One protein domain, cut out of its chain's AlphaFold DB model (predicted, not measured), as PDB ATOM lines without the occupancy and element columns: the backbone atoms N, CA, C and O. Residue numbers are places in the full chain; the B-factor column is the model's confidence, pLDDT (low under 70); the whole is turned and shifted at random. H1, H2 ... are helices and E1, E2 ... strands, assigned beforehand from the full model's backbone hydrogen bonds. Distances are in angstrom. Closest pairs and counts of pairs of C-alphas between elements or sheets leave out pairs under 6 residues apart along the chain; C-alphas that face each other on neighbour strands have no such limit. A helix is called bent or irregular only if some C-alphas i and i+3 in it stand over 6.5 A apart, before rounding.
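This is residues 37 to 134 of the 136 residues of an uncharacterized protein of Hyphomonas sp (UniProt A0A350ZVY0). Five helices form an up-and-down bundle, each running against the one before it in the chain, with H2 in the middle touching H1, H3 and H5. A small two-stranded hairpin, E1 and E2, lies at one end of the bundle, and the far end of the long helix H1 makes the opposite end. The printed part has 98 residues with five named helices and two named strands, in the order H1, H2, E1, E2, H3, H4, H5, and the class is mostly helix. The sheet has the order E1 - E2 and is antiparallel. The whole is compact, with a radius of gyration of the C-alphas of 13.0 A and spans of 40 by 29 by 21 A.

Start at the hairpin of E1, residues 80 to 82, and E2, residues 87 to 89, where you find N 82 and O 87 within hydrogen-bond range at 2.8 A and N 89 and O 80 at 3.1 A. E1 is near H2, residues 66 to 75. H2 and H5, residues 124 to 133, touch at a shallow tilt of 32 degrees, opposite ways, with Cys 71 and Cys 133 as the closest C-alphas, 5.8 A apart. H1, residues 37 to 57, forms a helical hairpin with H2 at a shallow tilt of 26 degrees; their closest C-alphas are those of Ala 41 and Ala 73, 4.9 A. H3, residues 95 to 107, touches H1 the same way at a shallow tilt of 31 degrees, closest at the C-alphas of Ala 41 and Ile 102, 4.8 A. H3 touches H2 with residues 101 to 105 alone, closest at the C-alphas of Ala 73 and Ile 101, 7.1 A. H3 and H4, residues 111 to 121, form a second helical hairpin, closest at the C-alphas of Ala 104 and Ala 114, 4.8 A. H1 and H5 are apart. In H2, H3 and H4 every O i to N i+4 pair is within hydrogen-bond range; in H1 it is 15 of 17 and in H5 4 of 6.

Find C-alpha 37 at (112.294, 124.081, 180.989); from there H1 runs 31.0 A to C-alpha 57, with a kink of 31 degrees near residue 44. H1 and H5 are only just irregular: C-alphas 43 and 46 are 6.8 A apart, and C-alphas 129 and 132 are 6.9 A apart. E1 begins at C-alpha 80 at (127.319, 118.456, 175.794). H3 measures 18.4 A, H4 15.3 A, H2 14.3 A and H5 15.0 A, ending at C-alpha 133 at (125.241, 123.582, 168.868).

Look to Asn 58 and Asn 85 for the two C-alphas farthest apart, 41.7 A. The printed part has no cut, and no link is long. Residues 80 to 90 are under 70 in pLDDT, while the mean of the printed part is 89.0.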
ATOM      1  N   LEU A  37     111.797 122.913 181.725       93.69
ATOM      2  CA  LEU A  37     112.294 124.081 180.989       93.69
ATOM      3  C   LEU A  37     112.789 123.682 179.599       93.69
ATOM      4  O   LEU A  37     112.342 124.251 178.609       93.69
ATOM      5  N   ALA A  38     113.620 122.643 179.524       93.06
ATOM      6  CA  ALA A  38     114.058 122.069 178.257       93.06
ATOM      7  C   ALA A  38     112.877 121.552 177.421       93.06
ATOM      8  O   ALA A  38     112.843 121.764 176.213       93.06
ATOM      9  N   GLN A  39     111.855 120.959 178.051       95.38
ATOM     10  CA  GLN A  39     110.646 120.555 177.329       95.38
ATOM     11  C   GLN A  39     109.900 121.751 176.725       95.38
ATOM     12  O   GLN A  39     109.486 121.678 175.577       95.38
ATOM     13  N   ARG A  40     109.770 122.872 177.447       96.62
ATOM     14  CA  ARG A  40     109.148 124.089 176.891       96.62
ATOM     15  C   ARG A  40     109.919 124.642 175.695       96.62
ATOM     16  O   ARG A  40     109.296 125.121 174.758       96.62
ATOM     17  N   ALA A  41     111.250 124.591 175.742       96.81
ATOM     18  CA  ALA A  41     112.089 124.982 174.616       96.81
ATOM     19  C   ALA A  41     111.882 124.041 173.414       96.81
ATOM     20  O   ALA A  41     111.685 124.517 172.300       96.81
ATOM     21  N   LEU A  42     111.834 122.723 173.644       95.81
ATOM     22  CA  LEU A  42     111.546 121.727 172.602       95.81
ATOM     23  C   LEU A  42     110.163 121.940 171.973       95.81
ATOM     24  O   LEU A  42     110.020 121.872 170.757       95.81
ATOM     25  N   ASP A  43     109.153 122.247 172.786       97.12
ATOM     26  CA  ASP A  43     107.787 122.495 172.314       97.12
ATOM     27  C   ASP A  43     107.693 123.749 171.417       97.12
ATOM     28  O   ASP A  43     106.760 123.861 170.623       97.12
ATOM     29  N   ALA A  44     108.652 124.681 171.509       97.81
ATOM     30  CA  ALA A  44     108.721 125.878 170.669       97.81
ATOM     31  C   ALA A  44     109.377 125.632 169.297       97.81
ATOM     32  O   ALA A  44     109.121 126.384 168.351       97.81
ATOM     33  N   CYS A  45     110.192 124.579 169.166       97.44
ATOM     34  CA  CYS A  45     110.946 124.296 167.945       97.44
ATOM     35  C   CYS A  45     110.074 124.104 166.690       97.44
ATOM     36  O   CYS A  45     110.404 124.705 165.667       97.44
ATOM     37  N   PRO A  46     108.949 123.357 166.713       97.81
ATOM     38  CA  PRO A  46     108.112 123.188 165.521       97.81
ATOM     39  C   PRO A  46     107.592 124.512 164.950       97.81
ATOM     40  O   PRO A  46     107.636 124.732 163.737       97.81
ATOM     41  N   ASP A  47     107.144 125.419 165.821       98.06
ATOM     42  CA  ASP A  47     106.636 126.724 165.402       98.06
ATOM     43  C   ASP A  47     107.769 127.622 164.888       98.06
ATOM     44  O   ASP A  47     107.582 128.322 163.891       98.06
ATOM     45  N   LEU A  48     108.954 127.586 165.512       98.25
ATOM     46  CA  LEU A  48     110.143 128.288 165.015       98.25
ATOM     47  C   LEU A  48     110.518 127.823 163.609       98.25
ATOM     48  O   LEU A  48     110.676 128.645 162.710       98.25
ATOM     49  N   MET A  49     110.591 126.511 163.394       97.31
ATOM     50  CA  MET A  49     110.970 125.942 162.102       97.31
ATOM     51  C   MET A  49     109.915 126.183 161.024       97.31
ATOM     52  O   MET A  49     110.259 126.377 159.855       97.31
ATOM     53  N   SER A  50     108.637 126.282 161.403       97.69
ATOM     54  CA  SER A  50     107.588 126.747 160.496       97.69
ATOM     55  C   SER A  50     107.813 128.198 160.051       97.69
ATOM     56  O   SER A  50     107.722 128.482 158.853       97.69
ATOM     57  N   ARG A  51     108.168 129.108 160.971       98.00
ATOM     58  CA  ARG A  51     108.488 130.507 160.629       98.00
ATOM     59  C   ARG A  51     109.751 130.611 159.771       98.00
ATOM     60  O   ARG A  51     109.722 131.296 158.750       98.00
ATOM     61  N   THR A  52     110.802 129.859 160.104       97.50
ATOM     62  CA  THR A  52     112.027 129.752 159.291       97.50
ATOM     63  C   THR A  52     111.710 129.271 157.876       97.50
ATOM     64  O   THR A  52     112.145 129.883 156.905       97.50
ATOM     65  N   SER A  53     110.894 128.224 157.734       96.56
ATOM     66  CA  SER A  53     110.496 127.692 156.422       96.56
ATOM     67  C   SER A  53     109.750 128.735 155.587       96.56
ATOM     68  O   SER A  53     110.072 128.939 154.417       96.56
ATOM     69  N   ALA A  54     108.814 129.468 156.196       97.62
ATOM     70  CA  ALA A  54     108.115 130.563 155.527       97.62
ATOM     71  C   ALA A  54     109.067 131.710 155.135       97.62
ATOM     72  O   ALA A  54     108.898 132.326 154.082       97.62
ATOM     73  N   ALA A  55     110.087 132.007 155.944       97.44
ATOM     74  CA  ALA A  55     111.112 132.985 155.585       97.44
ATOM     75  C   ALA A  55     111.940 132.511 154.378       97.44
ATOM     76  O   ALA A  55     112.196 133.304 153.468       97.44
ATOM     77  N   ILE A  56     112.303 131.224 154.327       96.31
ATOM     78  CA  ILE A  56     113.035 130.620 153.200       96.31
ATOM     79  C   ILE A  56     112.224 130.720 151.905       96.31
ATOM     80  O   ILE A  56     112.754 131.134 150.873       96.31
ATOM     81  N   GLU A  57     110.922 130.429 151.953       97.06
ATOM     82  CA  GLU A  57     110.015 130.597 150.806       97.06
ATOM     83  C   GLU A  57     109.965 132.049 150.295       97.06
ATOM     84  O   GLU A  57     109.732 132.285 149.109       97.06
ATOM     85  N   ASN A  58     110.247 133.021 151.168       95.81
ATOM     86  CA  ASN A  58     110.332 134.446 150.848       95.81
ATOM     87  C   ASN A  58     111.763 134.932 150.535       95.81
ATOM     88  O   ASN A  58     111.995 136.139 150.433       95.81
ATOM     89  N   GLY A  59     112.718 134.019 150.338       95.31
ATOM     90  CA  GLY A  59     114.081 134.330 149.899       95.31
ATOM     91  C   GLY A  59     115.112 134.500 151.017       95.31
ATOM     92  O   GLY A  59     116.230 134.930 150.733       95.31
ATOM     93  N   HIS A  60     114.774 134.164 152.264       94.44
ATOM     94  CA  HIS A  60     115.767 134.017 153.329       94.44
ATOM     95  C   HIS A  60     116.646 132.780 153.079       94.44
ATOM     96  O   HIS A  60     116.179 131.762 152.571       94.44
ATOM     97  N   VAL A  61     117.924 132.853 153.447       92.06
ATOM     98  CA  VAL A  61     118.842 131.708 153.398       92.06
ATOM     99  C   VAL A  61     119.119 131.277 154.826       92.06
ATOM    100  O   VAL A  61     119.608 132.084 155.608       92.06
ATOM    101  N   SER A  62     118.833 130.014 155.124       90.12
ATOM    102  CA  SER A  62     119.073 129.409 156.430       90.12
ATOM    103  C   SER A  62     120.107 128.292 156.317       90.12
ATOM    104  O   SER A  62     120.130 127.551 155.329       90.12
ATOM    105  N   TYR A  63     120.976 128.193 157.321       88.25
ATOM    106  CA  TYR A  63     121.992 127.135 157.442       88.25
ATOM    107  C   TYR A  63     121.758 126.236 158.661       88.25
ATOM    108  O   TYR A  63     122.526 125.297 158.898       88.25
ATOM    109  N   LEU A  64     120.702 126.530 159.415       88.94
ATOM    110  CA  LEU A  64     120.276 125.791 160.588       88.94
ATOM    111  C   LEU A  64     119.034 124.954 160.251       88.94
ATOM    112  O   LEU A  64     118.246 125.274 159.363       88.94
ATOM    113  N   TYR A  65     118.881 123.844 160.958       88.06
ATOM    114  CA  TYR A  65     117.860 122.827 160.730       88.06
ATOM    115  C   TYR A  65     117.140 122.497 162.040       88.06
ATOM    116  O   TYR A  65     117.576 122.896 163.118       88.06
ATOM    117  N   ASP A  66     116.078 121.691 161.967       87.81
ATOM    118  CA  ASP A  66     115.313 121.246 163.142       87.81
ATOM    119  C   ASP A  66     116.215 120.653 164.243       87.81
ATOM    120  O   ASP A  66     116.015 120.919 165.426       87.81
ATOM    121  N   TYR A  67     117.259 119.912 163.849       88.88
ATOM    122  CA  TYR A  67     118.252 119.351 164.773       88.88
ATOM    123  C   TYR A  67     118.982 120.422 165.600       88.88
ATOM    124  O   TYR A  67     119.311 120.181 166.759       88.88
ATOM    125  N   ASP A  68     119.228 121.600 165.029       91.94
ATOM    126  CA  ASP A  68     119.916 122.687 165.727       91.94
ATOM    127  C   ASP A  68     119.010 123.281 166.808       91.94
ATOM    128  O   ASP A  68     119.458 123.501 167.935       91.94
ATOM    129  N   CYS A  69     117.714 123.442 166.518       94.06
ATOM    130  CA  CYS A  69     116.743 123.844 167.537       94.06
ATOM    131  C   CYS A  69     116.664 122.818 168.673       94.06
ATOM    132  O   CYS A  69     116.716 123.185 169.848       94.06
ATOM    133  N   ASP A  70     116.613 121.527 168.332       91.94
ATOM    134  CA  ASP A  70     116.611 120.438 169.309       91.94
ATOM    135  C   ASP A  70     117.877 120.440 170.178       91.94
ATOM    136  O   ASP A  70     117.785 120.271 171.399       91.94
ATOM    137  N   CYS A  71     119.052 120.658 169.575       89.62
ATOM    138  CA  CYS A  71     120.317 120.809 170.297       89.62
ATOM    139  C   CYS A  71     120.228 121.966 171.294       89.62
ATOM    140  O   CYS A  71     120.464 121.781 172.490       89.62
ATOM    141  N   MET A  72     119.799 123.137 170.817       93.12
ATOM    142  CA  MET A  72     119.687 124.346 171.624       93.12
ATOM    143  C   MET A  72     118.723 124.157 172.800       93.12
ATOM    144  O   MET A  72     119.063 124.463 173.942       93.12
ATOM    145  N   ALA A  73     117.549 123.575 172.566       94.00
ATOM    146  CA  ALA A  73     116.561 123.315 173.607       94.00
ATOM    147  C   ALA A  73     117.055 122.304 174.659       94.00
ATOM    148  O   ALA A  73     116.822 122.478 175.858       94.00
ATOM    149  N   ARG A  74     117.763 121.251 174.230       90.75
ATOM    150  CA  ARG A  74     118.322 120.228 175.130       90.75
ATOM    151  C   ARG A  74     119.532 120.725 175.912       90.75
ATOM    152  O   ARG A  74     119.767 120.217 177.011       90.75
ATOM    153  N   SER A  75     120.241 121.732 175.399       89.88
ATOM    154  CA  SER A  75     121.398 122.331 176.069       89.88
ATOM    155  C   SER A  75     121.059 122.879 177.466       89.88
ATOM    156  O   SER A  75     121.889 122.849 178.369       89.88
ATOM    157  N   ILE A  76     119.792 123.249 177.702       91.31
ATOM    158  CA  ILE A  76     119.281 123.668 179.019       91.31
ATOM    159  C   ILE A  76     119.619 122.650 180.123       91.31
ATOM    160  O   ILE A  76     119.987 123.034 181.236       91.31
ATOM    161  N   ASP A  77     119.510 121.349 179.841       87.50
ATOM    162  CA  ASP A  77     119.831 120.303 180.818       87.50
ATOM    163  C   ASP A  77     121.239 119.735 180.681       87.50
ATOM    164  O   ASP A  77     121.737 119.133 181.640       87.50
ATOM    165  N   TYR A  78     121.862 119.902 179.518       79.12
ATOM    166  CA  TYR A  78     123.034 119.141 179.127       79.12
ATOM    167  C   TYR A  78     124.050 120.011 178.387       79.12
ATOM    168  O   TYR A  78     123.808 120.413 177.256       79.12
ATOM    169  N   ALA A  79     125.216 120.243 178.994       70.12
ATOM    170  CA  ALA A  79     126.266 121.060 178.383       70.12
ATOM    171  C   ALA A  79     126.809 120.470 177.077       70.12
ATOM    172  O   ALA A  79     127.198 121.195 176.170       70.12
ATOM    173  N   SER A  80     126.871 119.145 176.994       66.19
ATOM    174  CA  SER A  80     127.319 118.456 175.794       66.19
ATOM    175  C   SER A  80     126.731 117.056 175.705       66.19
ATOM    176  O   SER A  80     126.427 116.410 176.716       66.19
ATOM    177  N   TRP A  81     126.589 116.586 174.470       63.22
ATOM    178  CA  TRP A  81     126.420 115.176 174.160       63.22
ATOM    179  C   TRP A  81     127.799 114.558 173.932       63.22
ATOM    180  O   TRP A  81     128.536 114.980 173.044       63.22
ATOM    181  N   ASP A  82     128.158 113.573 174.745       64.56
ATOM    182  CA  ASP A  82     129.361 112.778 174.549       64.56
ATOM    183  C   ASP A  82     129.015 111.558 173.687       64.56
ATOM    184  O   ASP A  82     128.404 110.586 174.140       64.56
ATOM    185  N   GLU A  83     129.416 111.612 172.415       60.56
ATOM    186  CA  GLU A  83     129.197 110.524 171.459       60.56
ATOM    187  C   GLU A  83     129.894 109.220 171.870       60.56
ATOM    188  O   GLU A  83     129.436 108.138 171.506       60.56
ATOM    189  N   SER A  84     130.981 109.292 172.649       59.38
ATOM    190  CA  SER A  84     131.787 108.120 173.006       59.38
ATOM    191  C   SER A  84     131.081 107.179 173.980       59.38
ATOM    192  O   SER A  84     131.354 105.976 173.999       59.38
ATOM    193  N   ASN A  85     130.157 107.710 174.779       60.19
ATOM    194  CA  ASN A  85     129.386 106.954 175.764       60.19
ATOM    195  C   ASN A  85     127.871 107.173 175.638       60.19
ATOM    196  O   ASN A  85     127.126 106.685 176.490       60.19
ATOM    197  N   ALA A  86     127.429 107.867 174.583       56.22
ATOM    198  CA  ALA A  86     126.039 108.230 174.333       56.22
ATOM    199  C   ALA A  86     125.364 108.824 175.581       56.22
ATOM    200  O   ALA A  86     124.260 108.423 175.967       56.22
ATOM    201  N   SER A  87     126.062 109.736 176.257       59.28
ATOM    202  CA  SER A  87     125.578 110.343 177.489       59.28
ATOM    203  C   SER A  87     125.713 111.854 177.464       59.28
ATOM    204  O   SER A  87     126.559 112.430 176.785       59.28
ATOM    205  N   TYR A  88     124.850 112.502 178.229       63.28
ATOM    206  CA  TYR A  88     124.935 113.929 178.446       63.28
ATOM    207  C   TYR A  88     125.830 114.233 179.648       63.28
ATOM    208  O   TYR A  88     125.695 113.602 180.700       63.28
ATOM    209  N   SER A  89     126.719 115.219 179.515       63.78
ATOM    210  CA  SER A  89     127.665 115.599 180.569       63.78
ATOM    211  C   SER A  89     127.779 117.122 180.733       63.78
ATOM    212  O   SER A  89     127.320 117.882 179.885       63.78
ATOM    213  N   GLY A  90     128.368 117.562 181.851       65.50
ATOM    214  CA  GLY A  90     128.675 118.971 182.134       65.50
ATOM    215  C   GLY A  90     127.674 119.712 183.039       65.50
ATOM    216  O   GLY A  90     126.750 119.100 183.584       65.50
ATOM    217  N   PRO A  91     127.913 121.013 183.303       70.50
ATOM    218  CA  PRO A  91     127.088 121.810 184.206       70.50
ATOM    219  C   PRO A  91     125.698 122.066 183.617       70.50
ATOM    220  O   PRO A  91     125.547 122.263 182.415       70.50
ATOM    221  N   LYS A  92     124.681 122.110 184.485       75.75
ATOM    222  CA  LYS A  92     123.357 122.592 184.084       75.75
ATOM    223  C   LYS A  92     123.412 124.079 183.768       75.75
ATOM    224  O   LYS A  92     124.079 124.836 184.478       75.75
ATOM    225  N   MET A  93     122.646 124.481 182.762       87.69
ATOM    226  CA  MET A  93     122.467 125.883 182.426       87.69
ATOM    227  C   MET A  93     121.849 126.654 183.605       87.69
ATOM    228  O   MET A  93     120.934 126.139 184.261       87.69
ATOM    229  N   PRO A  94     122.309 127.886 183.893       90.44
ATOM    230  CA  PRO A  94     121.606 128.781 184.801       90.44
ATOM    231  C   PRO A  94     120.158 128.996 184.350       90.44
ATOM    232  O   PRO A  94     119.885 129.180 183.168       90.44
ATOM    233  N   GLU A  95     119.216 129.025 185.292       93.19
ATOM    234  CA  GLU A  95     117.792 129.171 184.960       93.19
ATOM    235  C   GLU A  95     117.488 130.480 184.202       93.19
ATOM    236  O   GLU A  95     116.616 130.499 183.337       93.19
ATOM    237  N   SER A  96     118.244 131.554 184.460       95.19
ATOM    238  CA  SER A  96     118.151 132.813 183.705       95.19
ATOM    239  C   SER A  96     118.411 132.628 182.209       95.19
ATOM    240  O   SER A  96     117.667 133.159 181.389       95.19
ATOM    241  N   ASP A  97     119.427 131.840 181.864       95.81
ATOM    242  CA  ASP A  97     119.853 131.611 180.484       95.81
ATOM    243  C   ASP A  97     118.895 130.640 179.790       95.81
ATOM    244  O   ASP A  97     118.548 130.823 178.627       95.81
ATOM    245  N   ALA A  98     118.348 129.676 180.539       95.31
ATOM    246  CA  ALA A  98     117.292 128.806 180.036       95.31
ATOM    247  C   ALA A  98     116.047 129.603 179.604       95.31
ATOM    248  O   ALA A  98     115.428 129.276 178.593       95.31
ATOM    249  N   PHE A  99     115.680 130.666 180.331       97.31
ATOM    250  CA  PHE A  99     114.572 131.537 179.926       97.31
ATOM    251  C   PHE A  99     114.880 132.386 178.691       97.31
ATOM    252  O   PHE A  99     113.955 132.645 177.921       97.31
ATOM    253  N   ILE A 100     116.141 132.770 178.474       97.94
ATOM    254  CA  ILE A 100     116.570 133.426 177.230       97.94
ATOM    255  C   ILE A 100     116.372 132.470 176.052       97.94
ATOM    256  O   ILE A 100     115.697 132.831 175.092       97.94
ATOM    257  N   ILE A 101     116.842 131.222 176.166       96.81
ATOM    258  CA  ILE A 101     116.642 130.200 175.124       96.81
ATOM    259  C   ILE A 101     115.156 129.976 174.845       96.81
ATOM    260  O   ILE A 101     114.728 130.037 173.696       96.81
ATOM    261  N   ILE A 102     114.342 129.756 175.881       98.19
ATOM    262  CA  ILE A 102     112.898 129.540 175.708       98.19
ATOM    263  C   ILE A 102     112.243 130.738 175.007       98.19
ATOM    264  O   ILE A 102     111.417 130.545 174.114       98.19
ATOM    265  N   GLY A 103     112.591 131.965 175.406       98.06
ATOM    266  CA  GLY A 103     112.041 133.190 174.826       98.06
ATOM    267  C   GLY A 103     112.395 133.354 173.349       98.06
ATOM    268  O   GLY A 103     111.495 133.551 172.525       98.06
ATOM    269  N   ALA A 104     113.675 133.200 173.018       98.31
ATOM    270  CA  ALA A 104     114.176 133.318 171.655       98.31
ATOM    271  C   ALA A 104     113.544 132.261 170.738       98.31
ATOM    272  O   ALA A 104     112.934 132.604 169.725       98.31
ATOM    273  N   LEU A 105     113.563 130.979 171.126       98.25
ATOM    274  CA  LEU A 105     112.968 129.907 170.314       98.25
ATOM    275  C   LEU A 105     111.452 130.102 170.113       98.25
ATOM    276  O   LEU A 105     110.914 129.848 169.033       98.25
ATOM    277  N   ALA A 106     110.745 130.601 171.129       98.31
ATOM    278  CA  ALA A 106     109.303 130.820 171.044       98.31
ATOM    279  C   ALA A 106     108.907 132.014 170.162       98.31
ATOM    280  O   ALA A 106     107.808 132.002 169.604       98.31
ATOM    281  N   SER A 107     109.756 133.039 170.038       98.06
ATOM    282  CA  SER A 107     109.335 134.339 169.496       98.06
ATOM    283  C   SER A 107     110.134 134.849 168.300       98.06
ATOM    284  O   SER A 107     109.603 135.669 167.545       98.06
ATOM    285  N   ALA A 108     111.349 134.348 168.078       98.12
ATOM    286  CA  ALA A 108     112.194 134.815 166.991       98.12
ATOM    287  C   ALA A 108     111.558 134.547 165.609       98.12
ATOM    288  O   ALA A 108     110.895 133.511 165.422       98.12
ATOM    289  N   PRO A 109     111.749 135.452 164.627       97.50
ATOM    290  CA  PRO A 109     111.224 135.278 163.274       97.50
ATOM    291  C   PRO A 109     111.826 134.077 162.538       97.50
ATOM    292  O   PRO A 109     111.097 133.390 161.823       97.50
ATOM    293  N   THR A 110     113.118 133.802 162.724       97.50
ATOM    294  CA  THR A 110     113.809 132.623 162.183       97.50
ATOM    295  C   THR A 110     114.694 131.966 163.239       97.50
ATOM    296  O   THR A 110     114.938 132.521 164.311       97.50
ATOM    297  N   ILE A 111     115.182 130.762 162.941       96.81
ATOM    298  CA  ILE A 111     116.138 130.054 163.794       96.81
ATOM    299  C   ILE A 111     117.481 130.795 163.895       96.81
ATOM    300  O   ILE A 111     118.066 130.820 164.971       96.81
ATOM    301  N   GLU A 112     117.937 131.461 162.830       95.56
ATOM    302  CA  GLU A 112     119.115 132.333 162.868       95.56
ATOM    303  C   GLU A 112     118.915 133.501 163.833       95.56
ATOM    304  O   GLU A 112     119.794 133.769 164.649       95.56
ATOM    305  N   ASP A 113     117.749 134.155 163.781       97.12
ATOM    306  CA  ASP A 113     117.419 135.242 164.703       97.12
ATOM    307  C   ASP A 113     117.381 134.732 166.152       97.12
ATOM    308  O   ASP A 113     117.904 135.389 167.049       97.12
ATOM    309  N   ALA A 114     116.834 133.531 166.382       97.62
ATOM    310  CA  ALA A 114     116.819 132.915 167.706       97.62
ATOM    311  C   ALA A 114     118.239 132.646 168.220       97.62
ATOM    312  O   ALA A 114     118.555 132.948 169.367       97.62
ATOM    313  N   PHE A 115     119.103 132.080 167.375       95.50
ATOM    314  CA  PHE A 115     120.484 131.760 167.728       95.50
ATOM    315  C   PHE A 115     121.316 133.021 167.975       95.50
ATOM    316  O   PHE A 115     122.152 133.005 168.878       95.50
ATOM    317  N   SER A 116     121.065 134.098 167.224       95.00
ATOM    318  CA  SER A 116     121.678 135.412 167.445       95.00
ATOM    319  C   SER A 116     121.205 136.032 168.758       95.00
ATOM    320  O   SER A 116     122.021 136.498 169.544       95.00
ATOM    321  N   GLU A 117     119.897 136.000 169.043       96.44
ATOM    322  CA  GLU A 117     119.345 136.518 170.301       96.44
ATOM    323  C   GLU A 117     119.910 135.764 171.510       96.44
ATOM    324  O   GLU A 117     120.266 136.378 172.513       96.44
ATOM    325  N   ILE A 118     120.026 134.440 171.409       96.12
ATOM    326  CA  ILE A 118     120.637 133.606 172.443       96.12
ATOM    327  C   ILE A 118     122.101 134.009 172.642       96.12
ATOM    328  O   ILE A 118     122.474 134.350 173.762       96.12
ATOM    329  N   ASP A 119     122.904 134.031 171.578       93.69
ATOM    330  CA  ASP A 119     124.334 134.371 171.637       93.69
ATOM    331  C   ASP A 119     124.588 135.746 172.278       93.69
ATOM    332  O   ASP A 119     125.467 135.900 173.124       93.69
ATOM    333  N   GLU A 120     123.760 136.739 171.948       95.25
ATOM    334  CA  GLU A 120     123.901 138.108 172.451       95.25
ATOM    335  C   GLU A 120     123.499 138.285 173.925       95.25
ATOM    336  O   GLU A 120     123.921 139.258 174.556       95.25
ATOM    337  N   ASN A 121     122.661 137.396 174.476       96.19
ATOM    338  CA  ASN A 121     122.008 137.627 175.771       96.19
ATOM    339  C   ASN A 121     122.330 136.592 176.855       96.19
ATOM    340  O   ASN A 121     122.109 136.885 178.034       96.19
ATOM    341  N   ILE A 122     122.829 135.404 176.509       94.12
ATOM    342  CA  ILE A 122     123.215 134.398 177.511       94.12
ATOM    343  C   ILE A 122     124.482 134.802 178.273       94.12
ATOM    344  O   ILE A 122     125.309 135.579 177.802       94.12
ATOM    345  N   SER A 123     124.657 134.253 179.477       92.69
ATOM    346  CA  SER A 123     125.907 134.421 180.221       92.69
ATOM    347  C   SER A 123     127.051 133.607 179.603       92.69
ATOM    348  O   SER A 123     126.812 132.630 178.896       92.69
ATOM    349  N   ASP A 124     128.298 133.901 179.988       86.69
ATOM    350  CA  ASP A 124     129.473 133.085 179.625       86.69
ATOM    351  C   ASP A 124     129.288 131.591 179.963       86.69
ATOM    352  O   ASP A 124     129.802 130.712 179.274       86.69
ATOM    353  N   THR A 125     128.542 131.290 181.036       84.19
ATOM    354  CA  THR A 125     128.243 129.904 181.429       84.19
ATOM    355  C   THR A 125     127.233 129.261 180.482       84.19
ATOM    356  O   THR A 125     127.403 128.098 180.127       84.19
ATOM    357  N   GLY A 126     126.203 130.001 180.066       84.69
ATOM    358  CA  GLY A 126     125.248 129.551 179.056       84.69
ATOM    359  C   GLY A 126     125.914 129.355 177.695       84.69
ATOM    360  O   GLY A 126     125.684 128.335 177.054       84.69
ATOM    361  N   PHE A 127     126.808 130.261 177.295       86.38
ATOM    362  CA  PHE A 127     127.537 130.155 176.029       86.38
ATOM    363  C   PHE A 127     128.422 128.908 175.969       86.38
ATOM    364  O   PHE A 127     128.395 128.173 174.988       86.38
ATOM    365  N   ALA A 128     129.150 128.600 177.047       82.31
ATOM    366  CA  ALA A 128     129.965 127.385 177.119       82.31
ATOM    367  C   ALA A 128     129.146 126.082 176.994       82.31
ATOM    368  O   ALA A 128     129.707 125.031 176.693       82.31
ATOM    369  N   VAL A 129     127.838 126.143 177.260       82.50
ATOM    370  CA  VAL A 129     126.893 125.032 177.095       82.50
ATOM    371  C   VAL A 129     126.340 124.983 175.668       82.50
ATOM    372  O   VAL A 129     126.225 123.908 175.088       82.50
ATOM    373  N   THR A 130     125.994 126.128 175.083       87.12
ATOM    374  CA  THR A 130     125.353 126.180 173.762       87.12
ATOM    375  C   THR A 130     126.354 126.119 172.611       87.12
ATOM    376  O   THR A 130     125.953 125.765 171.504       87.12
ATOM    377  N   SER A 131     127.648 126.387 172.842       82.31
ATOM    378  CA  SER A 131     128.691 126.444 171.802       82.31
ATOM    379  C   SER A 131     128.766 125.178 170.939       82.31
ATOM    380  O   SER A 131     128.962 125.267 169.728       82.31
ATOM    381  N   ALA A 132     128.514 124.003 171.523       77.31
ATOM    382  CA  ALA A 132     128.473 122.726 170.804       77.31
ATOM    383  C   ALA A 132     127.341 122.635 169.760       77.31
ATOM    384  O   ALA A 132     127.403 121.801 168.863       77.31
ATOM    385  N   CYS A 133     126.311 123.482 169.861       84.06
ATOM    386  CA  CYS A 133     125.241 123.582 168.868       84.06
ATOM    387  C   CYS A 133     125.587 124.534 167.708       84.06
ATOM    388  O   CYS A 133     124.901 124.511 166.687       84.06
ATOM    389  N   TYR A 134     126.631 125.361 167.846       75.44
ATOM    390  CA  TYR A 134     127.121 126.263 166.794       75.44
ATOM    391  C   TYR A 134     128.289 125.654 166.003       75.44
ATOM    392  O   TYR A 134     128.457 125.948 164.818       75.44
TER     393      TYR A 134